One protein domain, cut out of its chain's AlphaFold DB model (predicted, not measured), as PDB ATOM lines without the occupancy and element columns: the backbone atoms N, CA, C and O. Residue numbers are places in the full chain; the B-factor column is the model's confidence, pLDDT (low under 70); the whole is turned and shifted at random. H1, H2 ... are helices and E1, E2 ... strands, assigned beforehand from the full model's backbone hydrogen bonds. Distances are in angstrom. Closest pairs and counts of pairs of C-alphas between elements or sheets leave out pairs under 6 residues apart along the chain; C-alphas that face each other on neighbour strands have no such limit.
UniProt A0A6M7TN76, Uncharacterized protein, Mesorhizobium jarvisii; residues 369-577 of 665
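This is residues 369 to 577 of the 665 residues of an uncharacterized protein of Mesorhizobium jarvisii (UniProt A0A6M7TN76). The chain is wound in stacked turns, a three-sided solenoid whose short strands pile up in three walls, with E1 near one end of the stack and E18 at the other. One wall stacks E1, E2, E5, E9, the later parts of E11 and E12, E14 and E17; the second stacks E4, E8, the earlier parts of E11 and E12, the later part of E13, and E16; the third stacks E3, E6, E10, residues 497 to 498, the earlier part of E13, E15 and E18. The printed part has 209 residues, with eighteen named strands and one short helix in the order E1, H1, then E2 to E18, and its class is mostly strand. A branched sheet of 15 strands is parallel but for E7 and E8; a sheet of three, in the order E3, E6, E10, is all parallel. The whole is compact, with a radius of gyration of the C-alphas of 15.9 A and spans of 49 by 38 by 36 A.

E1, residues 369 to 371, begins with C-alpha 369 at (41.451, 89.905, 76.430). H1 is residues 380 to 383, E2 394 to 399 and 16.1 A long, E3 402 to 405, E4 409 to 412, E5 418 to 423 and 16.5 A long, E6 430 to 434, and E7 437 to 439. E8, residues 451 to 458, bends by 89 degrees at residue 454. E9 is residues 462 to 466 and runs on into E10, 468 to 473, at 92 degrees. E11, residues 481 to 494, is 21.8 A long and bends by 126 degrees at 489. E12, residues 508 to 522, is 20.3 A long, bends by 124 degrees at 516, and has C-alpha 508 at (43.821, 67.276, 95.899). E13, residues 525 to 536, is 20.8 A long and bends by 111 degrees at 529. E14 is residues 539 to 543, E15 550 to 553, E16 557 to 562, E17 566 to 570 and E18 572 to 575, ending with C-alpha 575 at (55.722, 58.030, 91.548).

E1, H1 and E2 form a strand-helix-strand unit, two parallel neighbour strands with a helix between, its crossover right-handed; N 398 and O 370 are 2.8 A apart. H1 only grazes the branched sheet with its residues 380 to 383; it is too short for an O i to N i+4 pair, and its one O i to N i+3 pair is within range. E5 has E2 on one side, with N 397 and O 420 at 2.8 A, and E9 on the other, with N 421 and O 464 at 2.8 A. E8 has E4, with N 411 and O 456 at 2.7 A, and its hairpin partner E7, with N 439 and O 451 at 2.9 A, on one side, and E11 on the other, with N 457 and O 485 at 2.8 A. E11 has E8 and E9 on one side and E12 on the other, with N 491 and O 518 at 2.8 A. E12 has E13, with N 514 and O 534 at 2.8 A, and E14, with N 521 and O 541 at 2.8 A, on its other side. Next come E13 and E16, with N 535 and O 560 at 2.9 A, E14 and E17, with N 540 and O 566 at 2.8 A, E13 and E15, with N 526 and O 551 at 2.8 A, and E15 and E18, with N 552 and O 573 at 2.8 A. The sheet of E3, E6 and E10, with N 403 and O 431 at 2.9 A and N 432 and O 469 at 2.8 A, makes a sandwich, two sheets face to face, with the branched sheet, the strands of the one at 79 degrees to those of the other.

The printed part has no cut. The two C-alphas farthest apart, those of Gly 387 and Ala 577, are 50.0 A apart. The long links are E7 to E8, with 11 residues, and E11 to E12, with 13. The mean pLDDT of the printed part is 74.7, and 72 residues are under 70, among them 440 to 450 and 538 to 549.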
ATOM      1  N   VAL A 369      40.488  89.917  75.321       70.00
ATOM      2  CA  VAL A 369      41.451  89.905  76.430       70.00
ATOM      3  C   VAL A 369      40.796  90.527  77.652       70.00
ATOM      4  O   VAL A 369      40.282  91.642  77.584       70.00
ATOM      5  N   ARG A 370      40.819  89.819  78.780       72.19
ATOM      6  CA  ARG A 370      40.349  90.340  80.067       72.19
ATOM      7  C   ARG A 370      41.437  90.181  81.103       72.19
ATOM      8  O   ARG A 370      41.967  89.089  81.286       72.19
ATOM      9  N   ARG A 371      41.738  91.266  81.808       77.00
ATOM     10  CA  ARG A 371      42.703  91.261  82.903       77.00
ATOM     11  C   ARG A 371      41.985  91.224  84.239       77.00
ATOM     12  O   ARG A 371      41.046  91.985  84.469       77.00
ATOM     13  N   ILE A 372      42.445  90.344  85.116       75.81
ATOM     14  CA  ILE A 372      42.042  90.319  86.517       75.81
ATOM     15  C   ILE A 372      43.082  91.101  87.316       75.81
ATOM     16  O   ILE A 372      44.282  90.904  87.155       75.81
ATOM     17  N   ASN A 373      42.611  92.017  88.156       79.31
ATOM     18  CA  ASN A 373      43.482  92.808  89.020       79.31
ATOM     19  C   ASN A 373      43.972  91.975  90.212       79.31
ATOM     20  O   ASN A 373      43.293  91.035  90.636       79.31
ATOM     21  N   ASP A 374      45.115  92.353  90.785       75.19
ATOM     22  CA  ASP A 374      45.637  91.741  92.011       75.19
ATOM     23  C   ASP A 374      44.580  91.736  93.129       75.19
ATOM     24  O   ASP A 374      43.885  92.725  93.365       75.19
ATOM     25  N   GLY A 375      44.428  90.592  93.805       71.44
ATOM     26  CA  GLY A 375      43.392  90.387  94.828       71.44
ATOM     27  C   GLY A 375      41.979  90.147  94.276       71.44
ATOM     28  O   GLY A 375      41.051  89.935  95.058       71.44
ATOM     29  N   GLY A 376      41.810  90.145  92.952       78.75
ATOM     30  CA  GLY A 376      40.551  89.847  92.282       78.75
ATOM     31  C   GLY A 376      40.109  88.387  92.412       78.75
ATOM     32  O   GLY A 376      40.886  87.481  92.729       78.75
ATOM     33  N   THR A 377      38.827  88.154  92.139       87.62
ATOM     34  CA  THR A 377      38.235  86.817  92.051       87.62
ATOM     35  C   THR A 377      37.933  86.466  90.598       87.62
ATOM     36  O   THR A 377      37.463  87.300  89.821       87.62
ATOM     37  N   LEU A 378      38.190  85.215  90.225       89.75
ATOM     38  CA  LEU A 378      37.799  84.655  88.938       89.75
ATOM     39  C   LEU A 378      36.456  83.935  89.102       89.75
ATOM     40  O   LEU A 378      36.333  82.978  89.864       89.75
ATOM     41  N   THR A 379      35.439  84.410  88.392       88.62
ATOM     42  CA  THR A 379      34.071  83.876  88.400       88.62
ATOM     43  C   THR A 379      33.612  83.588  86.969       88.62
ATOM     44  O   THR A 379      34.340  83.831  86.008       88.62
ATOM     45  N   LEU A 380      32.385  83.093  86.795       86.69
ATOM     46  CA  LEU A 380      31.832  82.851  85.458       86.69
ATOM     47  C   LEU A 380      31.590  84.143  84.657       86.69
ATOM     48  O   LEU A 380      31.588  84.098  83.431       86.69
ATOM     49  N   ALA A 381      31.461  85.303  85.315       85.94
ATOM     50  CA  ALA A 381      31.255  86.584  84.634       85.94
ATOM     51  C   ALA A 381      32.407  86.932  83.673       85.94
ATOM     52  O   ALA A 381      32.189  87.491  82.594       85.94
ATOM     53  N   GLN A 382      33.637  86.533  84.019       83.31
ATOM     54  CA  GLN A 382      34.820  86.735  83.186       83.31
ATOM     55  C   GLN A 382      34.778  85.941  81.870       83.31
ATOM     56  O   GLN A 382      35.496  86.312  80.948       83.31
ATOM     57  N   PHE A 383      33.889  84.956  81.732       84.88
ATOM     58  CA  PHE A 383      33.708  84.148  80.521       84.88
ATOM     59  C   PHE A 383      32.479  84.559  79.687       84.88
ATOM     60  O   PHE A 383      32.113  83.861  78.746       84.88
ATOM     61  N   SER A 384      31.832  85.685  80.011       82.00
ATOM     62  CA  SER A 384      30.752  86.260  79.193       82.00
ATOM     63  C   SER A 384      31.287  86.841  77.875       82.00
ATOM     64  O   SER A 384      32.339  87.477  77.875       82.00
ATOM     65  N   SER A 385      30.557  86.696  76.764       71.75
ATOM     66  CA  SER A 385      30.847  87.398  75.498       71.75
ATOM     67  C   SER A 385      30.194  88.775  75.390       71.75
ATOM     68  O   SER A 385      30.173  89.351  74.311       71.75
ATOM     69  N   GLU A 386      29.600  89.305  76.454       75.00
ATOM     70  CA  GLU A 386      28.983  90.633  76.406       75.00
ATOM     71  C   GLU A 386      30.033  91.755  76.287       75.00
ATOM     72  O   GLU A 386      31.207  91.589  76.647       75.00
ATOM     73  N   GLY A 387      29.592  92.912  75.783       70.81
ATOM     74  CA  GLY A 387      30.418  94.110  75.621       70.81
ATOM     75  C   GLY A 387      31.497  93.948  74.550       70.81
ATOM     76  O   GLY A 387      31.235  93.434  73.464       70.81
ATOM     77  N   ASP A 388      32.726  94.351  74.878       61.41
ATOM     78  CA  ASP A 388      33.881  94.387  73.960       61.41
ATOM     79  C   ASP A 388      34.314  93.006  73.426       61.41
ATOM     80  O   ASP A 388      35.164  92.898  72.537       61.41
ATOM     81  N   CYS A 389      33.720  91.942  73.970       62.41
ATOM     82  CA  CYS A 389      33.991  90.550  73.630       62.41
ATOM     83  C   CYS A 389      32.914  89.917  72.737       62.41
ATOM     84  O   CYS A 389      33.016  88.732  72.416       62.41
ATOM     85  N   ALA A 390      31.910  90.691  72.315       68.69
ATOM     86  CA  ALA A 390      30.859  90.214  71.428       68.69
ATOM     87  C   ALA A 390      31.425  89.858  70.047       68.69
ATOM     88  O   ALA A 390      32.187  90.622  69.457       68.69
ATOM     89  N   GLY A 391      31.048  88.683  69.534       57.22
ATOM     90  CA  GLY A 391      31.475  88.197  68.218       57.22
ATOM     91  C   GLY A 391      32.900  87.637  68.156       57.22
ATOM     92  O   GLY A 391      33.309  87.208  67.083       57.22
ATOM     93  N   ARG A 392      33.635  87.604  69.277       61.00
ATOM     94  CA  ARG A 392      34.993  87.048  69.344       61.00
ATOM     95  C   ARG A 392      34.966  85.549  69.623       61.00
ATOM     96  O   ARG A 392      34.247  85.100  70.514       61.00
ATOM     97  N   ALA A 393      35.773  84.780  68.900       61.84
ATOM     98  CA  ALA A 393      35.847  83.330  69.037       61.84
ATOM     99  C   ALA A 393      36.759  82.873  70.184       61.84
ATOM    100  O   ALA A 393      36.600  81.750  70.669       61.84
ATOM    101  N   ASN A 394      37.695  83.714  70.633       64.88
ATOM    102  CA  ASN A 394      38.690  83.348  71.642       64.88
ATOM    103  C   ASN A 394      38.635  84.272  72.860       64.88
ATOM    104  O   ASN A 394      38.391  85.473  72.739       64.88
ATOM    105  N   LEU A 395      38.920  83.719  74.037       68.12
ATOM    106  CA  LEU A 395      39.054  84.453  75.291       68.12
ATOM    107  C   LEU A 395      40.439  84.209  75.891       68.12
ATOM    108  O   LEU A 395      40.806  83.065  76.138       68.12
ATOM    109  N   ARG A 396      41.169  85.283  76.191       77.00
ATOM    110  CA  ARG A 396      42.406  85.275  76.974       77.00
ATOM    111  C   ARG A 396      42.173  85.988  78.301       77.00
ATOM    112  O   ARG A 396      41.856  87.176  78.334       77.00
ATOM    113  N   LEU A 397      42.355  85.262  79.392       76.69
ATOM    114  CA  LEU A 397      42.333  85.787  80.746       76.69
ATOM    115  C   LEU A 397      43.767  85.997  81.223       76.69
ATOM    116  O   LEU A 397      44.527  85.042  81.371       76.69
ATOM    117  N   GLU A 398      44.115  87.254  81.470       79.31
ATOM    118  CA  GLU A 398      45.374  87.650  82.088       79.31
ATOM    119  C   GLU A 398      45.194  87.702  83.601       79.31
ATOM    120  O   GLU A 398      44.413  88.504  84.123       79.31
ATOM    121  N   LEU A 399      45.900  86.821  84.299       77.88
ATOM    122  CA  LEU A 399      45.708  86.588  85.719       77.88
ATOM    123  C   LEU A 399      46.838  87.209  86.557       77.88
ATOM    124  O   LEU A 399      48.004  87.146  86.169       77.88
ATOM    125  N   PRO A 400      46.530  87.769  87.736       82.44
ATOM    126  CA  PRO A 400      47.543  88.254  88.668       82.44
ATOM    127  C   PRO A 400      48.382  87.097  89.235       82.44
ATOM    128  O   PRO A 400      48.110  85.921  88.980       82.44
ATOM    129  N   ALA A 401      49.381  87.405  90.066       86.06
ATOM    130  CA  ALA A 401      50.210  86.380  90.716       86.06
ATOM    131  C   ALA A 401      49.396  85.408  91.592       86.06
ATOM    132  O   ALA A 401      49.782  84.254  91.773       86.06
ATOM    133  N   SER A 402      48.257  85.853  92.124       89.25
ATOM    134  CA  SER A 402      47.337  85.023  92.902       89.25
ATOM    135  C   SER A 402      45.894  85.455  92.667       89.25
ATOM    136  O   SER A 402      45.568  86.637  92.785       89.25
ATOM    137  N   VAL A 403      45.026  84.494  92.355       90.00
ATOM    138  CA  VAL A 403      43.601  84.708  92.091       90.00
ATOM    139  C   VAL A 403      42.776  83.604  92.750       90.00
ATOM    140  O   VAL A 403      43.159  82.431  92.763       90.00
ATOM    141  N   LYS A 404      41.629  83.977  93.320       90.19
ATOM    142  CA  LYS A 404      40.700  83.031  93.954       90.19
ATOM    143  C   LYS A 404      39.548  82.699  93.015       90.19
ATOM    144  O   LYS A 404      38.974  83.613  92.426       90.19
ATOM    145  N   THR A 405      39.141  81.433  92.947       89.56
ATOM    146  CA  THR A 405      37.861  81.038  92.337       89.56
ATOM    147  C   THR A 405      36.891  80.645  93.449       89.56
ATOM    148  O   THR A 405      36.995  79.533  93.971       89.56
ATOM    149  N   PRO A 406      35.957  81.533  93.844       87.19
ATOM    150  CA  PRO A 406      35.091  81.319  95.008       87.19
ATOM    151  C   PRO A 406      34.059  80.199  94.808       87.19
ATOM    152  O   PRO A 406      33.346  79.835  95.737       87.19
ATOM    153  N   GLN A 407      33.960  79.666  93.593       87.25
ATOM    154  CA  GLN A 407      33.104  78.552  93.221       87.25
ATOM    155  C   GLN A 407      33.744  77.770  92.074       87.25
ATOM    156  O   GLN A 407      34.632  78.282  91.388       87.25
ATOM    157  N   THR A 408      33.233  76.565  91.829       87.94
ATOM    158  CA  THR A 408      33.570  75.758  90.651       87.94
ATOM    159  C   THR A 408      33.346  76.542  89.355       87.94
ATOM    160  O   THR A 408      32.259  77.072  89.116       87.94
ATOM    161  N   LEU A 409      34.361  76.580  88.493       90.75
ATOM    162  CA  LEU A 409      34.283  77.160  87.156       90.75
ATOM    163  C   LEU A 409      33.697  76.136  86.183       90.75
ATOM    164  O   LEU A 409      34.407  75.271  85.678       90.75
ATOM    165  N   ILE A 410      32.392  76.230  85.931       89.69
ATOM    166  CA  ILE A 410      31.696  75.397  84.944       89.69
ATOM    167  C   ILE A 410      31.725  76.106  83.585       89.69
ATOM    168  O   ILE A 410      30.882  76.947  83.280       89.69
ATOM    169  N   LEU A 411      32.720  75.768  82.773       88.75
ATOM    170  CA  LEU A 411      32.958  76.288  81.429       88.75
ATOM    171  C   LEU A 411      32.161  75.462  80.410       88.75
ATOM    172  O   LEU A 411      32.718  74.649  79.670       88.75
ATOM    173  N   LYS A 412      30.837  75.637  80.419       86.56
ATOM    174  CA  LYS A 412      29.895  74.905  79.564       86.56
ATOM    175  C   LYS A 412      29.053  75.859  78.730       86.56
ATOM    176  O   LYS A 412      28.527  76.833  79.260       86.56
ATOM    177  N   GLY A 413      28.884  75.541  77.444       80.00
ATOM    178  CA  GLY A 413      28.046  76.333  76.532       80.00
ATOM    179  C   GLY A 413      28.555  77.761  76.337       80.00
ATOM    180  O   GLY A 413      27.764  78.669  76.094       80.00
ATOM    181  N   LEU A 414      29.867  77.963  76.498       79.00
ATOM    182  CA  LEU A 414      30.485  79.262  76.293       79.00
ATOM    183  C   LEU A 414      30.472  79.622  74.797       79.00
ATOM    184  O   LEU A 414      30.631  78.744  73.951       79.00
ATOM    185  N   PRO A 415      30.333  80.914  74.462       70.56
ATOM    186  CA  PRO A 415      30.387  81.409  73.083       70.56
ATOM    187  C   PRO A 415      31.804  81.363  72.485       70.56
ATOM    188  O   PRO A 415      31.980  81.559  71.285       70.56
ATOM    189  N   PHE A 416      32.813  81.107  73.320       66.62
ATOM    190  CA  PHE A 416      34.210  81.004  72.925       66.62
ATOM    191  C   PHE A 416      34.571  79.562  72.559       66.62
ATOM    192  O   PHE A 416      34.225  78.624  73.275       66.62
ATOM    193  N   LYS A 417      35.330  79.396  71.473       64.44
ATOM    194  CA  LYS A 417      35.944  78.118  71.085       64.44
ATOM    195  C   LYS A 417      37.145  77.797  71.970       64.44
ATOM    196  O   LYS A 417      37.301  76.659  72.412       64.44
ATOM    197  N   THR A 418      37.961  78.817  72.233       67.81
ATOM    198  CA  THR A 418      39.191  78.699  73.018       67.81
ATOM    199  C   THR A 418      39.144  79.621  74.223       67.81
ATOM    200  O   THR A 418      38.816  80.805  74.103       67.81
ATOM    201  N   VAL A 419      39.517  79.082  75.377       74.62
ATOM    202  CA  VAL A 419      39.697  79.832  76.619       74.62
ATOM    203  C   VAL A 419      41.128  79.622  77.097       74.62
ATOM    204  O   VAL A 419      41.479  78.520  77.507       74.62
ATOM    205  N   HIS A 420      41.935  80.679  77.066       80.69
ATOM    206  CA  HIS A 420      43.321  80.694  77.527       80.69
ATOM    207  C   HIS A 420      43.437  81.458  78.840       80.69
ATOM    208  O   HIS A 420      43.059  82.624  78.923       80.69
ATOM    209  N   MET A 421      43.954  80.807  79.875       82.00
ATOM    210  CA  MET A 421      44.302  81.426  81.149       82.00
ATOM    211  C   MET A 421      45.822  81.448  81.287       82.00
ATOM    212  O   MET A 421      46.463  80.396  81.270       82.00
ATOM    213  N   ALA A 422      46.380  82.646  81.447       76.62
ATOM    214  CA  ALA A 422      47.817  82.857  81.556       76.62
ATOM    215  C   ALA A 422      48.142  83.992  82.536       76.62
ATOM    216  O   ALA A 422      47.297  84.861  82.779       76.62
ATOM    217  N   PRO A 423      49.372  84.036  83.073       70.69
ATOM    218  CA  PRO A 423      49.846  85.163  83.850       70.69
ATOM    219  C   PRO A 423      49.727  86.480  83.086       70.69
ATOM    220  O   PRO A 423      49.967  86.566  81.878       70.69
ATOM    221  N   ALA A 424      49.365  87.528  83.816       66.69
ATOM    222  CA  ALA A 424      49.406  88.889  83.327       66.69
ATOM    223  C   ALA A 424      50.855  89.304  83.009       66.69
ATOM    224  O   ALA A 424      51.812  88.732  83.540       66.69
ATOM    225  N   PRO A 425      51.053  90.319  82.157       64.00
ATOM    226  CA  PRO A 425      52.387  90.803  81.818       64.00
ATOM    227  C   PRO A 425      53.191  91.179  83.068       64.00
ATOM    228  O   PRO A 425      52.705  91.919  83.918       64.00
ATOM    229  N   GLY A 426      54.419  90.669  83.177       62.06
ATOM    230  CA  GLY A 426      55.276  90.870  84.354       62.06
ATOM    231  C   GLY A 426      55.039  89.881  85.503       62.06
ATOM    232  O   GLY A 426      55.826  89.857  86.445       62.06
ATOM    233  N   VAL A 427      54.019  89.022  85.419       66.00
ATOM    234  CA  VAL A 427      53.790  87.917  86.357       66.00
ATOM    235  C   VAL A 427      54.425  86.649  85.788       66.00
ATOM    236  O   VAL A 427      54.092  86.209  84.693       66.00
ATOM    237  N   ALA A 428      55.352  86.039  86.528       71.56
ATOM    238  CA  ALA A 428      56.032  84.825  86.066       71.56
ATOM    239  C   ALA A 428      55.117  83.586  86.081       71.56
ATOM    240  O   ALA A 428      55.235  82.715  85.220       71.56
ATOM    241  N   ARG A 429      54.235  83.506  87.083       84.44
ATOM    242  CA  ARG A 429      53.352  82.370  87.357       84.44
ATOM    243  C   ARG A 429      52.137  82.834  88.149       84.44
ATOM    244  O   ARG A 429      52.273  83.690  89.023       84.44
ATOM    245  N   THR A 430      50.982  82.241  87.882       85.88
ATOM    246  CA  THR A 430      49.744  82.541  88.605       85.88
ATOM    247  C   THR A 430      49.369  81.390  89.520       85.88
ATOM    248  O   THR A 430      49.264  80.250  89.080       85.88
ATOM    249  N   ARG A 431      49.056  81.687  90.781       91.00
ATOM    250  CA  ARG A 431      48.390  80.744  91.679       91.00
ATOM    251  C   ARG A 431      46.875  80.895  91.581       91.00
ATOM    252  O   ARG A 431      46.330  81.935  91.946       91.00
ATOM    253  N   LEU A 432      46.200  79.844  91.134       90.94
ATOM    254  CA  LEU A 432      44.745  79.745  91.103       90.94
ATOM    255  C   LEU A 432      44.282  78.934  92.318       90.94
ATOM    256  O   LEU A 432      44.488  77.721  92.378       90.94
ATOM    257  N   VAL A 433      43.687  79.602  93.308       89.50
ATOM    258  CA  VAL A 433      43.192  78.956  94.536       89.50
ATOM    259  C   VAL A 433      41.696  78.696  94.402       89.50
ATOM    260  O   VAL A 433      40.893  79.633  94.403       89.50
ATOM    261  N   GLY A 434      41.327  77.423  94.288       86.38
ATOM    262  CA  GLY A 434      39.960  76.993  94.048       86.38
ATOM    263  C   GLY A 434      39.172  76.590  95.283       86.38
ATOM    264  O   GLY A 434      39.626  75.781  96.094       86.38
ATOM    265  N   THR A 435      37.950  77.113  95.377       85.38
ATOM    266  CA  THR A 435      36.890  76.646  96.272       85.38
ATOM    267  C   THR A 435      36.038  75.633  95.502       85.38
ATOM    268  O   THR A 435      35.227  75.996  94.648       85.38
ATOM    269  N   ALA A 436      36.253  74.344  95.762       80.56
ATOM    270  CA  ALA A 436      35.551  73.258  95.098       80.56
ATOM    271  C   ALA A 436      34.141  73.074  95.680       80.56
ATOM    272  O   ALA A 436      33.979  72.765  96.862       80.56
ATOM    273  N   ASN A 437      33.118  73.221  94.840       82.69
ATOM    274  CA  ASN A 437      31.736  72.908  95.197       82.69
ATOM    275  C   ASN A 437      31.382  71.500  94.712       82.69
ATOM    276  O   ASN A 437      31.915  71.032  93.703       82.69
ATOM    277  N   ARG A 438      30.489  70.812  95.438       81.62
ATOM    278  CA  ARG A 438      30.022  69.478  95.037       81.62
ATOM    279  C   ARG A 438      29.282  69.569  93.710       81.62
ATOM    280  O   ARG A 438      28.272  70.261  93.607       81.62
ATOM    281  N   VAL A 439      29.757  68.811  92.733       74.94
ATOM    282  CA  VAL A 439      29.062  68.590  91.469       74.94
ATOM    283  C   VAL A 439      28.263  67.287  91.590       74.94
ATOM    284  O   VAL A 439      28.832  66.282  92.026       74.94
ATOM    285  N   PRO A 440      26.955  67.267  91.266       68.56
ATOM    286  CA  PRO A 440      26.147  66.054  91.358       68.56
ATOM    287  C   PRO A 440      26.710  64.905  90.514       68.56
ATOM    288  O   PRO A 440      27.221  65.121  89.409       68.56
ATOM    289  N   ALA A 441      26.555  63.675  91.009       65.88
ATOM    290  CA  ALA A 441      26.852  62.477  90.228       65.88
ATOM    291  C   ALA A 441      26.049  62.477  88.915       65.88
ATOM    292  O   ALA A 441      24.895  62.904  88.888       65.88
ATOM    293  N   GLY A 442      26.670  62.025  87.824       62.19
ATOM    294  CA  GLY A 442      26.037  61.993  86.500       62.19
ATOM    295  C   GLY A 442      26.032  63.325  85.739       62.19
ATOM    296  O   GLY A 442      25.563  63.357  84.606       62.19
ATOM    297  N   THR A 443      26.591  64.407  86.303       63.16
ATOM    298  CA  THR A 443      26.801  65.667  85.557       63.16
ATOM    299  C   THR A 443      27.771  65.475  84.385       63.16
ATOM    300  O   THR A 443      27.603  66.085  83.333       63.16
ATOM    301  N   SER A 444      28.755  64.590  84.554       59.59
ATOM    302  CA  SER A 444      29.585  64.041  83.482       59.59
ATOM    303  C   SER A 444      29.673  62.529  83.641       59.59
ATOM    304  O   SER A 444      29.517  62.003  84.747       59.59
ATOM    305  N   SER A 445      30.007  61.818  82.562       59.12
ATOM    306  CA  SER A 445      30.311  60.382  82.631       59.12
ATOM    307  C   SER A 445      31.541  60.062  83.499       59.12
ATOM    308  O   SER A 445      31.770  58.903  83.830       59.12
ATOM    309  N   CYS A 446      32.325  61.079  83.877       59.81
ATOM    310  CA  CYS A 446      33.516  60.958  84.722       59.81
ATOM    311  C   CYS A 446      33.231  61.181  86.215       59.81
ATOM    312  O   CYS A 446      34.068  60.831  87.046       59.81
ATOM    313  N   ILE A 447      32.074  61.751  86.572       61.88
ATOM    314  CA  ILE A 447      31.693  62.047  87.958       61.88
ATOM    315  C   ILE A 447      30.772  60.928  88.457       61.88
ATOM    316  O   ILE A 447      29.552  60.959  88.279       61.88
ATOM    317  N   LEU A 448      31.390  59.912  89.066       56.50
ATOM    318  CA  LEU A 448      30.714  58.717  89.592       56.50
ATOM    319  C   LEU A 448      30.108  58.926  90.991       56.50
ATOM    320  O   LEU A 448      29.212  58.191  91.398       56.50
ATOM    321  N   SER A 449      30.596  59.922  91.724       63.75
ATOM    322  CA  SER A 449      30.162  60.316  93.066       63.75
ATOM    323  C   SER A 449      30.037  61.837  93.121       63.75
ATOM    324  O   SER A 449      30.545  62.537  92.249       63.75
ATOM    325  N   ALA A 450      29.354  62.378  94.130       63.41
ATOM    326  CA  ALA A 450      29.322  63.824  94.325       63.41
ATOM    327  C   ALA A 450      30.710  64.327  94.766       63.41
ATOM    328  O   ALA A 450      31.032  64.298  95.954       63.41
ATOM    329  N   THR A 451      31.520  64.778  93.810       75.25
ATOM    330  CA  THR A 451      32.892  65.253  94.037       75.25
ATOM    331  C   THR A 451      32.958  66.771  94.019       75.25
ATOM    332  O   THR A 451      32.254  67.423  93.246       75.25
ATOM    333  N   GLY A 452      33.823  67.354  94.846       85.31
ATOM    334  CA  GLY A 452      34.206  68.752  94.686       85.31
ATOM    335  C   GLY A 452      35.004  68.924  93.394       85.31
ATOM    336  O   GLY A 452      35.861  68.095  93.098       85.31
ATOM    337  N   VAL A 453      34.749  69.976  92.618       86.69
ATOM    338  CA  VAL A 453      35.528  70.253  91.397       86.69
ATOM    339  C   VAL A 453      35.948  71.715  91.348       86.69
ATOM    340  O   VAL A 453      35.169  72.576  91.753       86.69
ATOM    341  N   ILE A 454      37.154  72.016  90.859       89.50
ATOM    342  CA  ILE A 454      37.603  73.407  90.666       89.50
ATOM    343  C   ILE A 454      37.236  73.901  89.264       89.50
ATOM    344  O   ILE A 454      36.575  74.932  89.148       89.50
ATOM    345  N   ILE A 455      37.599  73.164  88.210       91.31
ATOM    346  CA  ILE A 455      37.283  73.513  86.816       91.31
ATOM    347  C   ILE A 455      36.565  72.350  86.129       91.31
ATOM    348  O   ILE A 455      37.045  71.218  86.144       91.31
ATOM    349  N   VAL A 456      35.435  72.638  85.490       89.69
ATOM    350  CA  VAL A 456      34.717  71.721  84.598       89.69
ATOM    351  C   VAL A 456      34.674  72.353  83.211       89.69
ATOM    352  O   VAL A 456      33.991  73.353  83.025       89.69
ATOM    353  N   ALA A 457      35.381  71.781  82.243       85.06
ATOM    354  CA  ALA A 457      35.271  72.120  80.827       85.06
ATOM    355  C   ALA A 457      34.386  71.080  80.134       85.06
ATOM    356  O   ALA A 457      34.769  69.918  80.030       85.06
ATOM    357  N   ASP A 458      33.198  71.480  79.685       84.69
ATOM    358  CA  ASP A 458      32.227  70.571  79.060       84.69
ATOM    359  C   ASP A 458      31.748  71.145  77.725       84.69
ATOM    360  O   ASP A 458      31.091  72.189  77.681       84.69
ATOM    361  N   GLY A 459      32.109  70.472  76.631       71.12
ATOM    362  CA  GLY A 459      31.802  70.905  75.268       71.12
ATOM    363  C   GLY A 459      32.619  72.109  74.791       71.12
ATOM    364  O   GLY A 459      32.340  72.647  73.722       71.12
ATOM    365  N   LEU A 460      33.609  72.552  75.573       67.69
ATOM    366  CA  LEU A 460      34.550  73.594  75.173       67.69
ATOM    367  C   LEU A 460      35.588  72.991  74.223       67.69
ATOM    368  O   LEU A 460      36.257  72.024  74.587       67.69
ATOM    369  N   SER A 461      35.760  73.574  73.031       65.75
ATOM    370  CA  SER A 461      36.695  73.025  72.040       65.75
ATOM    371  C   SER A 461      38.119  72.966  72.585       65.75
ATOM    372  O   SER A 461      38.786  71.946  72.409       65.75
ATOM    373  N   ARG A 462      38.572  74.019  73.281       65.88
ATOM    374  CA  ARG A 462      39.894  74.031  73.909       65.88
ATOM    375  C   ARG A 462      39.966  74.906  75.164       65.88
ATOM    376  O   ARG A 462      39.670  76.099  75.125       65.88
ATOM    377  N   LEU A 463      40.417  74.312  76.266       76.25
ATOM    378  CA  LEU A 463      40.861  75.007  77.475       76.25
ATOM    379  C   LEU A 463      42.388  75.018  77.515       76.25
ATOM    380  O   LEU A 463      42.995  73.955  77.450       76.25
ATOM    381  N   GLU A 464      43.008  76.179  77.679       77.44
ATOM    382  CA  GLU A 464      44.460  76.309  77.795       77.44
ATOM    383  C   GLU A 464      44.840  76.946  79.128       77.44
ATOM    384  O   GLU A 464      44.367  78.034  79.461       77.44
ATOM    385  N   LEU A 465      45.711  76.275  79.878       75.75
ATOM    386  CA  LEU A 465      46.297  76.773  81.115       75.75
ATOM    387  C   LEU A 465      47.812  76.859  80.926       75.75
ATOM    388  O   LEU A 465      48.456  75.854  80.628       75.75
ATOM    389  N   GLU A 466      48.380  78.045  81.114       81.50
ATOM    390  CA  GLU A 466      49.813  78.295  80.950       81.50
ATOM    391  C   GLU A 466      50.394  78.824  82.259       81.50
ATOM    392  O   GLU A 466      49.929  79.844  82.754       81.50
ATOM    393  N   ARG A 467      51.423  78.171  82.815       78.88
ATOM    394  CA  ARG A 467      52.142  78.614  84.026       78.88
ATOM    395  C   ARG A 467      51.206  78.927  85.198       78.88
ATOM    396  O   ARG A 467      51.323  79.964  85.862       78.88
ATOM    397  N   ILE A 468      50.260  78.023  85.444       85.19
ATOM    398  CA  ILE A 468      49.300  78.120  86.546       85.19
ATOM    399  C   ILE A 468      49.606  77.049  87.592       85.19
ATOM    400  O   ILE A 468      49.741  75.873  87.267       85.19
ATOM    401  N   ASP A 469      49.636  77.458  88.857       91.94
ATOM    402  CA  ASP A 469      49.581  76.556  90.002       91.94
ATOM    403  C   ASP A 469      48.129  76.457  90.488       91.94
ATOM    404  O   ASP A 469      47.607  77.375  91.129       91.94
ATOM    405  N   LEU A 470      47.459  75.347  90.178       90.81
ATOM    406  CA  LEU A 470      46.119  75.038  90.662       90.81
ATOM    407  C   LEU A 470      46.208  74.439  92.063       90.81
ATOM    408  O   LEU A 470      46.794  73.377  92.281       90.81
ATOM    409  N   SER A 471      45.571  75.110  93.014       88.50
ATOM    410  CA  SER A 471      45.584  74.741  94.427       88.50
ATOM    411  C   SER A 471      44.176  74.736  95.007       88.50
ATOM    412  O   SER A 471      43.279  75.419  94.513       88.50
ATOM    413  N   ARG A 472      43.971  73.946  96.058       85.88
ATOM    414  CA  ARG A 472      42.700  73.864  96.781       85.88
ATOM    415  C   ARG A 472      42.760  74.742  98.030       85.88
ATOM    416  O   ARG A 472      43.736  74.686  98.777       85.88
ATOM    417  N   ALA A 473      41.700  75.512  98.277       82.38
ATOM    418  CA  ALA A 473      41.566  76.296  99.503       82.38
ATOM    419  C   ALA A 473      41.533  75.395 100.760       82.38
ATOM    420  O   ALA A 473      40.867  74.357 100.767       82.38
ATOM    421  N   ALA A 474      42.256  75.786 101.817       70.00
ATOM    422  CA  ALA A 474      42.450  74.969 103.023       70.00
ATOM    423  C   ALA A 474      41.216  74.814 103.930       70.00
ATOM    424  O   ALA A 474      41.201  73.955 104.806       70.00
ATOM    425  N   ASP A 475      40.181  75.627 103.739       65.06
ATOM    426  CA  ASP A 475      38.974  75.680 104.569       65.06
ATOM    427  C   ASP A 475      37.874  74.694 104.134       65.06
ATOM    428  O   ASP A 475      36.772  74.696 104.685       65.06
ATOM    429  N   GLN A 476      38.145  73.826 103.156       63.81
ATOM    430  CA  GLN A 476      37.134  72.931 102.603       63.81
ATOM    431  C   GLN A 476      37.139  71.539 103.241       63.81
ATOM    432  O   GLN A 476      38.126  70.817 103.146       63.81
ATOM    433  N   ALA A 477      35.987  71.108 103.767       59.00
ATOM    434  CA  ALA A 477      35.763  69.777 104.353       59.00
ATOM    435  C   ALA A 477      35.432  68.663 103.329       59.00
ATOM    436  O   ALA A 477      35.029  67.568 103.710       59.00
ATOM    437  N   THR A 478      35.516  68.930 102.021       62.12
ATOM    438  CA  THR A 478      35.156  67.948 100.982       62.12
ATOM    439  C   THR A 478      36.306  66.966 100.746       62.12
ATOM    440  O   THR A 478      37.322  67.350 100.180       62.12
ATOM    441  N   ASP A 479      36.177  65.701 101.142       65.06
ATOM    442  CA  ASP A 479      37.301  64.749 101.054       65.06
ATOM    443  C   ASP A 479      37.752  64.461  99.611       65.06
ATOM    444  O   ASP A 479      38.944  64.334  99.341       65.06
ATOM    445  N   GLU A 480      36.820  64.433  98.655       78.62
ATOM    446  CA  GLU A 480      37.109  64.106  97.256       78.62
ATOM    447  C   GLU A 480      36.987  65.337  96.344       78.62
ATOM    448  O   GLU A 480      35.891  65.701  95.910       78.62
ATOM    449  N   VAL A 481      38.126  65.981  96.059       83.56
ATOM    450  CA  VAL A 481      38.230  67.134  95.146       83.56
ATOM    451  C   VAL A 481      39.040  66.787  93.898       83.56
ATOM    452  O   VAL A 481      40.140  66.241  94.006       83.56
ATOM    453  N   VAL A 482      38.504  67.151  92.732       85.62
ATOM    454  CA  VAL A 482      39.132  67.038  91.408       85.62
ATOM    455  C   VAL A 482      39.541  68.425  90.907       85.62
ATOM    456  O   VAL A 482      38.739  69.362  90.968       85.62
ATOM    457  N   ALA A 483      40.763  68.577  90.393       89.12
ATOM    458  CA  ALA A 483      41.226  69.869  89.885       89.12
ATOM    459  C   ALA A 483      40.508  70.254  88.586       89.12
ATOM    460  O   ALA A 483      39.859  71.298  88.513       89.12
ATOM    461  N   VAL A 484      40.607  69.390  87.572       90.31
ATOM    462  CA  VAL A 484      40.073  69.647  86.233       90.31
ATOM    463  C   VAL A 484      39.277  68.446  85.752       90.31
ATOM    464  O   VAL A 484      39.762  67.316  85.768       90.31
ATOM    465  N   ILE A 485      38.061  68.700  85.284       88.56
ATOM    466  CA  ILE A 485      37.253  67.734  84.547       88.56
ATOM    467  C   ILE A 485      37.068  68.260  83.135       88.56
ATOM    468  O   ILE A 485      36.609  69.386  82.963       88.56
ATOM    469  N   ALA A 486      37.399  67.441  82.143       82.12
ATOM    470  CA  ALA A 486      37.180  67.749  80.739       82.12
ATOM    471  C   ALA A 486      36.237  66.728  80.110       82.12
ATOM    472  O   ALA A 486      36.419  65.518  80.269       82.12
ATOM    473  N   GLN A 487      35.248  67.228  79.379       82.06
ATOM    474  CA  GLN A 487      34.304  66.423  78.631       82.06
ATOM    475  C   GLN A 487      34.099  67.000  77.230       82.06
ATOM    476  O   GLN A 487      33.823  68.190  77.097       82.06
ATOM    477  N   ASN A 488      34.176  66.147  76.202       70.88
ATOM    478  CA  ASN A 488      33.899  66.512  74.806       70.88
ATOM    479  C   ASN A 488      34.681  67.757  74.342       70.88
ATOM    480  O   ASN A 488      34.090  68.790  74.026       70.88
ATOM    481  N   GLY A 489      36.011  67.670  74.328       63.97
ATOM    482  CA  GLY A 489      36.881  68.803  74.010       63.97
ATOM    483  C   GLY A 489      38.351  68.513  74.282       63.97
ATOM    484  O   GLY A 489      38.731  67.357  74.459       63.97
ATOM    485  N   ALA A 490      39.172  69.558  74.348       63.44
ATOM    486  CA  ALA A 490      40.597  69.441  74.641       63.44
ATOM    487  C   ALA A 490      41.029  70.330  75.812       63.44
ATOM    488  O   ALA A 490      40.542  71.449  75.983       63.44
ATOM    489  N   VAL A 491      41.998  69.848  76.587       64.81
ATOM    490  CA  VAL A 491      42.719  70.626  77.598       64.81
ATOM    491  C   VAL A 491      44.196  70.660  77.232       64.81
ATOM    492  O   VAL A 491      44.810  69.616  77.029       64.81
ATOM    493  N   ALA A 492      44.770  71.854  77.170       69.88
ATOM    494  CA  ALA A 492      46.196  72.080  77.006       69.88
ATOM    495  C   ALA A 492      46.780  72.656  78.303       69.88
ATOM    496  O   ALA A 492      46.303  73.676  78.802       69.88
ATOM    497  N   LEU A 493      47.797  71.998  78.852       72.69
ATOM    498  CA  LEU A 493      48.481  72.373  80.085       72.69
ATOM    499  C   LEU A 493      49.961  72.617  79.779       72.69
ATOM    500  O   LEU A 493      50.675  71.678  79.432       72.69
ATOM    501  N   ASP A 494      50.430  73.853  79.918       75.38
ATOM    502  CA  ASP A 494      51.834  74.215  79.700       75.38
ATOM    503  C   ASP A 494      52.471  74.743  80.989       75.38
ATOM    504  O   ASP A 494      52.061  75.780  81.507       75.38
ATOM    505  N   ASP A 495      53.456  74.017  81.526       75.44
ATOM    506  CA  ASP A 495      54.117  74.302  82.811       75.44
ATOM    507  C   ASP A 495      53.110  74.510  83.963       75.44
ATOM    508  O   ASP A 495      53.185  75.454  84.754       75.44
ATOM    509  N   VAL A 496      52.105  73.635  84.028       80.75
ATOM    510  CA  VAL A 496      51.032  73.680  85.030       80.75
ATOM    511  C   VAL A 496      51.371  72.782  86.212       80.75
ATOM    512  O   VAL A 496      51.761  71.626  86.034       80.75
ATOM    513  N   THR A 497      51.140  73.291  87.422       89.69
ATOM    514  CA  THR A 497      51.231  72.516  88.664       89.69
ATOM    515  C   THR A 497      49.838  72.303  89.245       89.69
ATOM    516  O   THR A 497      49.062  73.248  89.353       89.69
ATOM    517  N   ILE A 498      49.513  71.086  89.670       89.44
ATOM    518  CA  ILE A 498      48.247  70.738  90.317       89.44
ATOM    519  C   ILE A 498      48.546  70.150  91.697       89.44
ATOM    520  O   ILE A 498      49.255  69.155  91.787       89.44
ATOM    521  N   GLY A 499      47.972  70.731  92.755       77.25
ATOM    522  CA  GLY A 499      47.917  70.105  94.083       77.25
ATOM    523  C   GLY A 499      49.057  70.421  95.059       77.25
ATOM    524  O   GLY A 499      49.265  69.658  95.998       77.25
ATOM    525  N   THR A 500      49.752  71.550  94.890       67.19
ATOM    526  CA  THR A 500      50.904  71.911  95.735       67.19
ATOM    527  C   THR A 500      50.597  71.963  97.235       67.19
ATOM    528  O   THR A 500      49.661  72.624  97.693       67.19
ATOM    529  N   VAL A 501      51.473  71.322  98.011       53.06
ATOM    530  CA  VAL A 501      51.491  71.318  99.482       53.06
ATOM    531  C   VAL A 501      52.375  72.460  99.991       53.06
ATOM    532  O   VAL A 501      53.467  72.248 100.511       53.06
ATOM    533  N   ALA A 502      51.943  73.701  99.789       56.19
ATOM    534  CA  ALA A 502      52.501  74.824 100.545       56.19
ATOM    535  C   ALA A 502      51.708  75.013 101.848       56.19
ATOM    536  O   ALA A 502      50.546  74.604 101.931       56.19
ATOM    537  N   ASP A 503      52.311  75.659 102.850       50.34
ATOM    538  CA  ASP A 503      51.630  76.000 104.104       50.34
ATOM    539  C   ASP A 503      50.292  76.709 103.823       50.34
ATOM    540  O   ASP A 503      50.237  77.720 103.116       50.34
ATOM    541  N   GLY A 504      49.197  76.164 104.363       56.00
ATOM    542  CA  GLY A 504      47.847  76.708 104.179       56.00
ATOM    543  C   GLY A 504      47.101  76.256 102.914       56.00
ATOM    544  O   GLY A 504      46.133  76.918 102.539       56.00
ATOM    545  N   LEU A 505      47.502  75.151 102.268       65.00
ATOM    546  CA  LEU A 505      46.768  74.500 101.169       65.00
ATOM    547  C   LEU A 505      46.398  73.046 101.515       65.00
ATOM    548  O   LEU A 505      47.139  72.351 102.208       65.00
ATOM    549  N   SER A 506      45.246  72.578 101.023       68.19
ATOM    550  CA  SER A 506      44.821  71.176 101.169       68.19
ATOM    551  C   SER A 506      45.218  70.342  99.949       68.19
ATOM    552  O   SER A 506      45.158  70.851  98.827       68.19
ATOM    553  N   PRO A 507      45.550  69.049 100.122       71.12
ATOM    554  CA  PRO A 507      45.847  68.181  98.995       71.12
ATOM    555  C   PRO A 507      44.607  67.957  98.119       71.12
ATOM    556  O   PRO A 507      43.452  68.021  98.568       71.12
ATOM    557  N   MET A 508      44.856  67.693  96.839       80.44
ATOM    558  CA  MET A 508      43.821  67.276  95.899       80.44
ATOM    559  C   MET A 508      43.651  65.762  95.947       80.44
ATOM    560  O   MET A 508      44.630  65.022  96.013       80.44
ATOM    561  N   ALA A 509      42.409  65.285  95.870       78.31
ATOM    562  CA  ALA A 509      42.166  63.852  95.760       78.31
ATOM    563  C   ALA A 509      42.493  63.368  94.343       78.31
ATOM    564  O   ALA A 509      43.118  62.317  94.181       78.31
ATOM    565  N   ARG A 510      42.096  64.139  93.320       80.62
ATOM    566  CA  ARG A 510      42.369  63.825  91.915       80.62
ATOM    567  C   ARG A 510      42.887  65.031  91.131       80.62
ATOM    568  O   ARG A 510      42.414  66.147  91.342       80.62
ATOM    569  N   GLY A 511      43.819  64.797  90.209       86.19
ATOM    570  CA  GLY A 511      44.372  65.836  89.336       86.19
ATOM    571  C   GLY A 511      43.432  66.185  88.180       86.19
ATOM    572  O   GLY A 511      42.636  67.119  88.281       86.19
ATOM    573  N   ALA A 512      43.507  65.424  87.089       87.12
ATOM    574  CA  ALA A 512      42.688  65.626  85.893       87.12
ATOM    575  C   ALA A 512      41.824  64.400  85.571       87.12
ATOM    576  O   ALA A 512      42.316  63.273  85.564       87.12
ATOM    577  N   SER A 513      40.552  64.619  85.239       85.75
ATOM    578  CA  SER A 513      39.644  63.574  84.752       85.75
ATOM    579  C   SER A 513      39.112  63.916  83.361       85.75
ATOM    580  O   SER A 513      38.451  64.935  83.176       85.75
ATOM    581  N   LEU A 514      39.372  63.040  82.392       80.56
ATOM    582  CA  LEU A 514      39.062  63.222  80.975       80.56
ATOM    583  C   LEU A 514      38.015  62.202  80.524       80.56
ATOM    584  O   LEU A 514      38.219  60.990  80.648       80.56
ATOM    585  N   CYS A 515      36.915  62.691  79.960       78.94
ATOM    586  CA  CYS A 515      35.849  61.873  79.395       78.94
ATOM    587  C   CYS A 515      35.576  62.285  77.957       78.94
ATOM    588  O   CYS A 515      35.045  63.368  77.738       78.94
ATOM    589  N   LEU A 516      35.886  61.423  76.982       75.50
ATOM    590  CA  LEU A 516      35.766  61.783  75.559       75.50
ATOM    591  C   LEU A 516      36.504  63.100  75.258       75.50
ATOM    592  O   LEU A 516      35.980  63.986  74.585       75.50
ATOM    593  N   ALA A 517      37.674  63.268  75.867       63.50
ATOM    594  CA  ALA A 517      38.420  64.510  75.835       63.50
ATOM    595  C   ALA A 517      39.907  64.243  75.634       63.50
ATOM    596  O   ALA A 517      40.423  63.194  76.035       63.50
ATOM    597  N   ASP A 518      40.574  65.229  75.049       65.25
ATOM    598  CA  ASP A 518      42.001  65.194  74.787       65.25
ATOM    599  C   ASP A 518      42.761  66.001  75.846       65.25
ATOM    600  O   ASP A 518      42.310  67.063  76.282       65.25
ATOM    601  N   LEU A 519      43.932  65.515  76.248       67.81
ATOM    602  CA  LEU A 519      44.871  66.235  77.100       67.81
ATOM    603  C   LEU A 519      46.212  66.374  76.393       67.81
ATOM    604  O   LEU A 519      46.845  65.375  76.056       67.81
ATOM    605  N   TYR A 520      46.670  67.611  76.262       67.44
ATOM    606  CA  TYR A 520      47.996  67.964  75.778       67.44
ATOM    607  C   TYR A 520      48.748  68.635  76.920       67.44
ATOM    608  O   TYR A 520      48.341  69.689  77.395       67.44
ATOM    609  N   ALA A 521      49.822  68.025  77.396       59.81
ATOM    610  CA  ALA A 521      50.551  68.498  78.557       59.81
ATOM    611  C   ALA A 521      52.045  68.622  78.252       59.81
ATOM    612  O   ALA A 521      52.666  67.682  77.749       59.81
ATOM    613  N   ARG A 522      52.629  69.772  78.599       71.12
ATOM    614  CA  ARG A 522      54.072  70.008  78.568       71.12
ATOM    615  C   ARG A 522      54.554  70.465  79.941       71.12
ATOM    616  O   ARG A 522      54.063  71.462  80.457       71.12
ATOM    617  N   GLY A 523      55.511  69.748  80.531       66.31
ATOM    618  CA  GLY A 523      56.064  70.095  81.848       66.31
ATOM    619  C   GLY A 523      55.019  70.079  82.972       66.31
ATOM    620  O   GLY A 523      55.054  70.920  83.865       66.31
ATOM    621  N   LEU A 524      54.063  69.152  82.902       79.25
ATOM    622  CA  LEU A 524      52.972  69.027  83.866       79.25
ATOM    623  C   LEU A 524      53.481  68.447  85.184       79.25
ATOM    624  O   LEU A 524      54.211  67.459  85.188       79.25
ATOM    625  N   ARG A 525      53.030  69.011  86.303       89.25
ATOM    626  CA  ARG A 525      53.297  68.495  87.648       89.25
ATOM    627  C   ARG A 525      51.987  68.267  88.381       89.25
ATOM    628  O   ARG A 525      51.196  69.195  88.524       89.25
ATOM    629  N   VAL A 526      51.745  67.051  88.852       87.06
ATOM    630  CA  VAL A 526      50.529  66.695  89.589       87.06
ATOM    631  C   VAL A 526      50.893  66.023  90.901       87.06
ATOM    632  O   VAL A 526      51.530  64.973  90.916       87.06
ATOM    633  N   GLU A 527      50.413  66.607  91.992       86.50
ATOM    634  CA  GLU A 527      50.440  66.057  93.341       86.50
ATOM    635  C   GLU A 527      48.993  65.784  93.771       86.50
ATOM    636  O   GLU A 527      48.216  66.699  94.044       86.50
ATOM    637  N   ALA A 528      48.595  64.514  93.799       78.62
ATOM    638  CA  ALA A 528      47.246  64.113  94.195       78.62
ATOM    639  C   ALA A 528      47.313  62.912  95.139       78.62
ATOM    640  O   ALA A 528      48.202  62.086  94.994       78.62
ATOM    641  N   ASP A 529      46.382  62.780  96.083       78.69
ATOM    642  CA  ASP A 529      46.393  61.675  97.052       78.69
ATOM    643  C   ASP A 529      45.851  60.363  96.455       78.69
ATOM    644  O   ASP A 529      46.377  59.280  96.721       78.69
ATOM    645  N   MET A 530      44.804  60.422  95.622       75.50
ATOM    646  CA  MET A 530      44.178  59.216  95.062       75.50
ATOM    647  C   MET A 530      44.584  58.934  93.619       75.50
ATOM    648  O   MET A 530      45.015  57.819  93.329       75.50
ATOM    649  N   LEU A 531      44.410  59.894  92.711       77.06
ATOM    650  CA  LEU A 531      44.557  59.654  91.271       77.06
ATOM    651  C   LEU A 531      45.075  60.892  90.543       77.06
ATOM    652  O   LEU A 531      44.379  61.904  90.508       77.06
ATOM    653  N   ALA A 532      46.250  60.831  89.917       84.06
ATOM    654  CA  ALA A 532      46.750  61.998  89.189       84.06
ATOM    655  C   ALA A 532      45.955  62.238  87.891       84.06
ATOM    656  O   ALA A 532      45.497  63.359  87.666       84.06
ATOM    657  N   ILE A 533      45.730  61.199  87.075       87.94
ATOM    658  CA  ILE A 533      45.005  61.320  85.800       87.94
ATOM    659  C   ILE A 533      44.010  60.173  85.584       87.94
ATOM    660  O   ILE A 533      44.355  58.999  85.690       87.94
ATOM    661  N   GLN A 534      42.777  60.503  85.203       84.31
ATOM    662  CA  GLN A 534      41.763  59.551  84.749       84.31
ATOM    663  C   GLN A 534      41.416  59.795  83.279       84.31
ATOM    664  O   GLN A 534      41.134  60.929  82.905       84.31
ATOM    665  N   GLY A 535      41.354  58.738  82.466       78.69
ATOM    666  CA  GLY A 535      40.924  58.803  81.067       78.69
ATOM    667  C   GLY A 535      39.857  57.763  80.726       78.69
ATOM    668  O   GLY A 535      40.000  56.573  81.021       78.69
ATOM    669  N   VAL A 536      38.774  58.204  80.088       76.88
ATOM    670  CA  VAL A 536      37.724  57.342  79.530       76.88
ATOM    671  C   VAL A 536      37.488  57.754  78.083       76.88
ATOM    672  O   VAL A 536      37.024  58.870  77.839       76.88
ATOM    673  N   ARG A 537      37.799  56.865  77.128       71.38
ATOM    674  CA  ARG A 537      37.813  57.183  75.686       71.38
ATOM    675  C   ARG A 537      38.569  58.491  75.401       71.38
ATOM    676  O   ARG A 537      38.073  59.354  74.682       71.38
ATOM    677  N   ALA A 538      39.715  58.666  76.053       62.97
ATOM    678  CA  ALA A 538      40.493  59.901  76.052       62.97
ATOM    679  C   ALA A 538      41.800  59.728  75.271       62.97
ATOM    680  O   ALA A 538      42.346  58.622  75.224       62.97
ATOM    681  N   ARG A 539      42.323  60.819  74.701       65.06
ATOM    682  CA  ARG A 539      43.668  60.853  74.106       65.06
ATOM    683  C   ARG A 539      44.567  61.756  74.930       65.06
ATOM    684  O   ARG A 539      44.223  62.898  75.208       65.06
ATOM    685  N   LEU A 540      45.710  61.240  75.349       69.25
ATOM    686  CA  LEU A 540      46.629  61.949  76.223       69.25
ATOM    687  C   LEU A 540      48.000  62.020  75.565       69.25
ATOM    688  O   LEU A 540      48.550  60.995  75.168       69.25
ATOM    689  N   LEU A 541      48.562  63.220  75.503       62.66
ATOM    690  CA  LEU A 541      49.947  63.467  75.144       62.66
ATOM    691  C   LEU A 541      50.596  64.258  76.274       62.66
ATOM    692  O   LEU A 541      50.304  65.437  76.457       62.66
ATOM    693  N   ILE A 542      51.473  63.605  77.029       63.31
ATOM    694  CA  ILE A 542      52.259  64.230  78.088       63.31
ATOM    695  C   ILE A 542      53.708  64.230  77.639       63.31
ATOM    696  O   ILE A 542      54.251  63.197  77.264       63.31
ATOM    697  N   SER A 543      54.328  65.397  77.648       57.81
ATOM    698  CA  SER A 543      55.713  65.561  77.235       57.81
ATOM    699  C   SER A 543      56.447  66.512  78.168       57.81
ATOM    700  O   SER A 543      55.838  67.293  78.904       57.81
ATOM    701  N   ALA A 544      57.769  66.469  78.142       52.62
ATOM    702  CA  ALA A 544      58.609  67.495  78.739       52.62
ATOM    703  C   ALA A 544      59.917  67.642  77.945       52.62
ATOM    704  O   ALA A 544      60.216  66.828  77.071       52.62
ATOM    705  N   GLN A 545      60.679  68.703  78.217       50.28
ATOM    706  CA  GLN A 545      61.988  68.947  77.603       50.28
ATOM    707  C   GLN A 545      63.074  68.869  78.672       50.28
ATOM    708  O   GLN A 545      63.014  69.595  79.663       50.28
ATOM    709  N   ALA A 546      64.090  68.032  78.448       43.16
ATOM    710  CA  ALA A 546      65.227  67.914  79.356       43.16
ATOM    711  C   ALA A 546      65.877  69.293  79.629       43.16
ATOM    712  O   ALA A 546      66.034  70.085  78.698       43.16
ATOM    713  N   PRO A 547      66.262  69.602  80.884       46.25
ATOM    714  CA  PRO A 547      66.262  68.722  82.059       46.25
ATOM    715  C   PRO A 547      64.914  68.650  82.806       46.25
ATOM    716  O   PRO A 547      64.812  67.950  83.811       46.25
ATOM    717  N   VAL A 548      63.887  69.377  82.363       60.06
ATOM    718  CA  VAL A 548      62.583  69.438  83.034       60.06
ATOM    719  C   VAL A 548      61.754  68.212  82.644       60.06
ATOM    720  O   VAL A 548      61.496  67.984  81.468       60.06
ATOM    721  N   ARG A 549      61.330  67.423  83.636       63.44
ATOM    722  CA  ARG A 549      60.457  66.248  83.462       63.44
ATOM    723  C   ARG A 549      59.037  66.578  83.919       63.44
ATOM    724  O   ARG A 549      58.858  67.383  84.838       63.44
ATOM    725  N   SER A 550      58.039  65.977  83.276       72.50
ATOM    726  CA  SER A 550      56.667  65.986  83.798       72.50
ATOM    727  C   SER A 550      56.593  65.017  84.977       72.50
ATOM    728  O   SER A 550      57.229  63.969  84.934       72.50
ATOM    729  N   THR A 551      55.849  65.342  86.032       83.62
ATOM    730  CA  THR A 551      55.800  64.523  87.251       83.62
ATOM    731  C   THR A 551      54.368  64.255  87.705       83.62
ATOM    732  O   THR A 551      53.559  65.169  87.842       83.62
ATOM    733  N   LEU A 552      54.051  62.990  87.968       83.25
ATOM    734  CA  LEU A 552      52.798  62.546  88.580       83.25
ATOM    735  C   LEU A 552      53.149  61.827  89.883       83.25
ATOM    736  O   LEU A 552      53.665  60.713  89.855       83.25
ATOM    737  N   VAL A 553      52.927  62.466  91.029       79.62
ATOM    738  CA  VAL A 553      53.476  61.997  92.310       79.62
ATOM    739  C   VAL A 553      52.435  61.964  93.425       79.62
ATOM    740  O   VAL A 553      51.351  62.541  93.307       79.62
ATOM    741  N   ARG A 554      52.779  61.269  94.523       68.25
ATOM    742  CA  ARG A 554      51.990  61.119  95.767       68.25
ATOM    743  C   ARG A 554      50.683  60.323  95.624       68.25
ATOM    744  O   ARG A 554      50.109  59.906  96.629       68.25
ATOM    745  N   ALA A 555      50.266  60.018  94.403       64.94
ATOM    746  CA  ALA A 555      49.002  59.353  94.149       64.94
ATOM    747  C   ALA A 555      49.038  57.857  94.464       64.94
ATOM    748  O   ALA A 555      50.019  57.151  94.217       64.94
ATOM    749  N   ARG A 556      47.904  57.329  94.936       70.69
ATOM    750  CA  ARG A 556      47.666  55.879  94.920       70.69
ATOM    751  C   ARG A 556      47.727  55.332  93.490       70.69
ATOM    752  O   ARG A 556      48.255  54.239  93.285       70.69
ATOM    753  N   PHE A 557      47.212  56.090  92.526       71.75
ATOM    754  CA  PHE A 557      47.226  55.768  91.105       71.75
ATOM    755  C   PHE A 557      47.814  56.923  90.286       71.75
ATOM    756  O   PHE A 557      47.344  58.054  90.400       71.75
ATOM    757  N   GLY A 558      48.806  56.653  89.437       74.12
ATOM    758  CA  GLY A 558      49.356  57.669  88.533       74.12
ATOM    759  C   GLY A 558      48.355  58.012  87.431       74.12
ATOM    760  O   GLY A 558      47.727  59.069  87.452       74.12
ATOM    761  N   ALA A 559      48.134  57.077  86.508       82.94
ATOM    762  CA  ALA A 559      47.108  57.191  85.481       82.94
ATOM    763  C   ALA A 559      46.212  55.947  85.427       82.94
ATOM    764  O   ALA A 559      46.688  54.811  85.471       82.94
ATOM    765  N   VAL A 560      44.902  56.170  85.295       79.62
ATOM    766  CA  VAL A 560      43.901  55.119  85.071       79.62
ATOM    767  C   VAL A 560      43.181  55.398  83.758       79.62
ATOM    768  O   VAL A 560      42.447  56.382  83.653       79.62
ATOM    769  N   LEU A 561      43.364  54.525  82.770       78.38
ATOM    770  CA  LEU A 561      42.817  54.683  81.422       78.38
ATOM    771  C   LEU A 561      41.873  53.539  81.076       78.38
ATOM    772  O   LEU A 561      42.155  52.375  81.355       78.38
ATOM    773  N   THR A 562      40.745  53.863  80.451       75.25
ATOM    774  CA  THR A 562      39.715  52.873  80.117       75.25
ATOM    775  C   THR A 562      39.094  53.122  78.746       75.25
ATOM    776  O   THR A 562      39.087  54.260  78.272       75.25
ATOM    777  N   SER A 563      38.480  52.091  78.162       72.06
ATOM    778  CA  SER A 563      37.605  52.200  76.982       72.06
ATOM    779  C   SER A 563      38.316  52.837  75.779       72.06
ATOM    780  O   SER A 563      38.087  53.997  75.478       72.06
ATOM    781  N   ASP A 564      39.225  52.128  75.123       70.69
ATOM    782  CA  ASP A 564      39.963  52.575  73.929       70.69
ATOM    783  C   ASP A 564      40.740  53.895  74.108       70.69
ATOM    784  O   ASP A 564      41.007  54.617  73.146       70.69
ATOM    785  N   SER A 565      41.085  54.250  75.350       61.09
ATOM    786  CA  SER A 565      41.907  55.433  75.617       61.09
ATOM    787  C   SER A 565      43.330  55.223  75.110       61.09
ATOM    788  O   SER A 565      43.874  54.123  75.214       61.09
ATOM    789  N   LEU A 566      43.944  56.299  74.624       61.50
ATOM    790  CA  LEU A 566      45.316  56.323  74.131       61.50
ATOM    791  C   LEU A 566      46.134  57.297  74.972       61.50
ATOM    792  O   LEU A 566      45.716  58.436  75.179       61.50
ATOM    793  N   MET A 567      47.308  56.878  75.424       68.06
ATOM    794  CA  MET A 567      48.245  57.754  76.117       68.06
ATOM    795  C   MET A 567      49.639  57.635  75.530       68.06
ATOM    796  O   MET A 567      50.158  56.537  75.347       68.06
ATOM    797  N   ARG A 568      50.257  58.788  75.298       63.97
ATOM    798  CA  ARG A 568      51.679  58.926  75.034       63.97
ATOM    799  C   ARG A 568      52.323  59.750  76.137       63.97
ATOM    800  O   ARG A 568      51.830  60.833  76.456       63.97
ATOM    801  N   MET A 569      53.403  59.233  76.704       65.44
ATOM    802  CA  MET A 569      54.213  59.924  77.699       65.44
ATOM    803  C   MET A 569      55.666  59.970  77.239       65.44
ATOM    804  O   MET A 569      56.241  58.941  76.929       65.44
ATOM    805  N   ASP A 570      56.236  61.164  77.148       63.50
ATOM    806  CA  ASP A 570      57.647  61.346  76.825       63.50
ATOM    807  C   ASP A 570      58.292  62.187  77.946       63.50
ATOM    808  O   ASP A 570      57.800  63.268  78.278       63.50
ATOM    809  N   PHE A 571      59.394  61.718  78.538       65.12
ATOM    810  CA  PHE A 571      60.088  62.379  79.658       65.12
ATOM    811  C   PHE A 571      59.193  62.632  80.885       65.12
ATOM    812  O   PHE A 571      59.164  63.739  81.443       65.12
ATOM    813  N   THR A 572      58.451  61.608  81.307       70.38
ATOM    814  CA  THR A 572      57.526  61.686  82.444       70.38
ATOM    815  C   THR A 572      57.947  60.760  83.584       70.38
ATOM    816  O   THR A 572      58.272  59.596  83.372       70.38
ATOM    817  N   ASP A 573      57.904  61.260  84.818       83.50
ATOM    818  CA  ASP A 573      58.084  60.464  86.032       83.50
ATOM    819  C   ASP A 573      56.755  60.252  86.742       83.50
ATOM    820  O   ASP A 573      56.020  61.199  87.027       83.50
ATOM    821  N   ILE A 574      56.460  59.001  87.075       82.25
ATOM    822  CA  ILE A 574      55.271  58.608  87.814       82.25
ATOM    823  C   ILE A 574      55.710  57.897  89.090       82.25
ATOM    824  O   ILE A 574      56.184  56.759  89.063       82.25
ATOM    825  N   ALA A 575      55.511  58.576  90.217       81.94
ATOM    826  CA  ALA A 575      55.722  58.030  91.548       81.94
ATOM    827  C   ALA A 575      54.366  57.749  92.204       81.94
ATOM    828  O   ALA A 575      53.732  58.649  92.763       81.94
ATOM    829  N   ALA A 576      53.906  56.500  92.130       72.75
ATOM    830  CA  ALA A 576      52.598  56.082  92.637       72.75
ATOM    831  C   ALA A 576      52.620  54.636  93.141       72.75
ATOM    832  O   ALA A 576      53.473  53.845  92.748       72.75
ATOM    833  N   ALA A 577      51.647  54.262  93.979       71.50
ATOM    834  CA  ALA A 577      51.509  52.867  94.412       71.50
ATOM    835  C   ALA A 577      51.143  51.932  93.242       71.50
ATOM    836  O   ALA A 577      51.610  50.801  93.190       71.50
TER     837      ALA A 577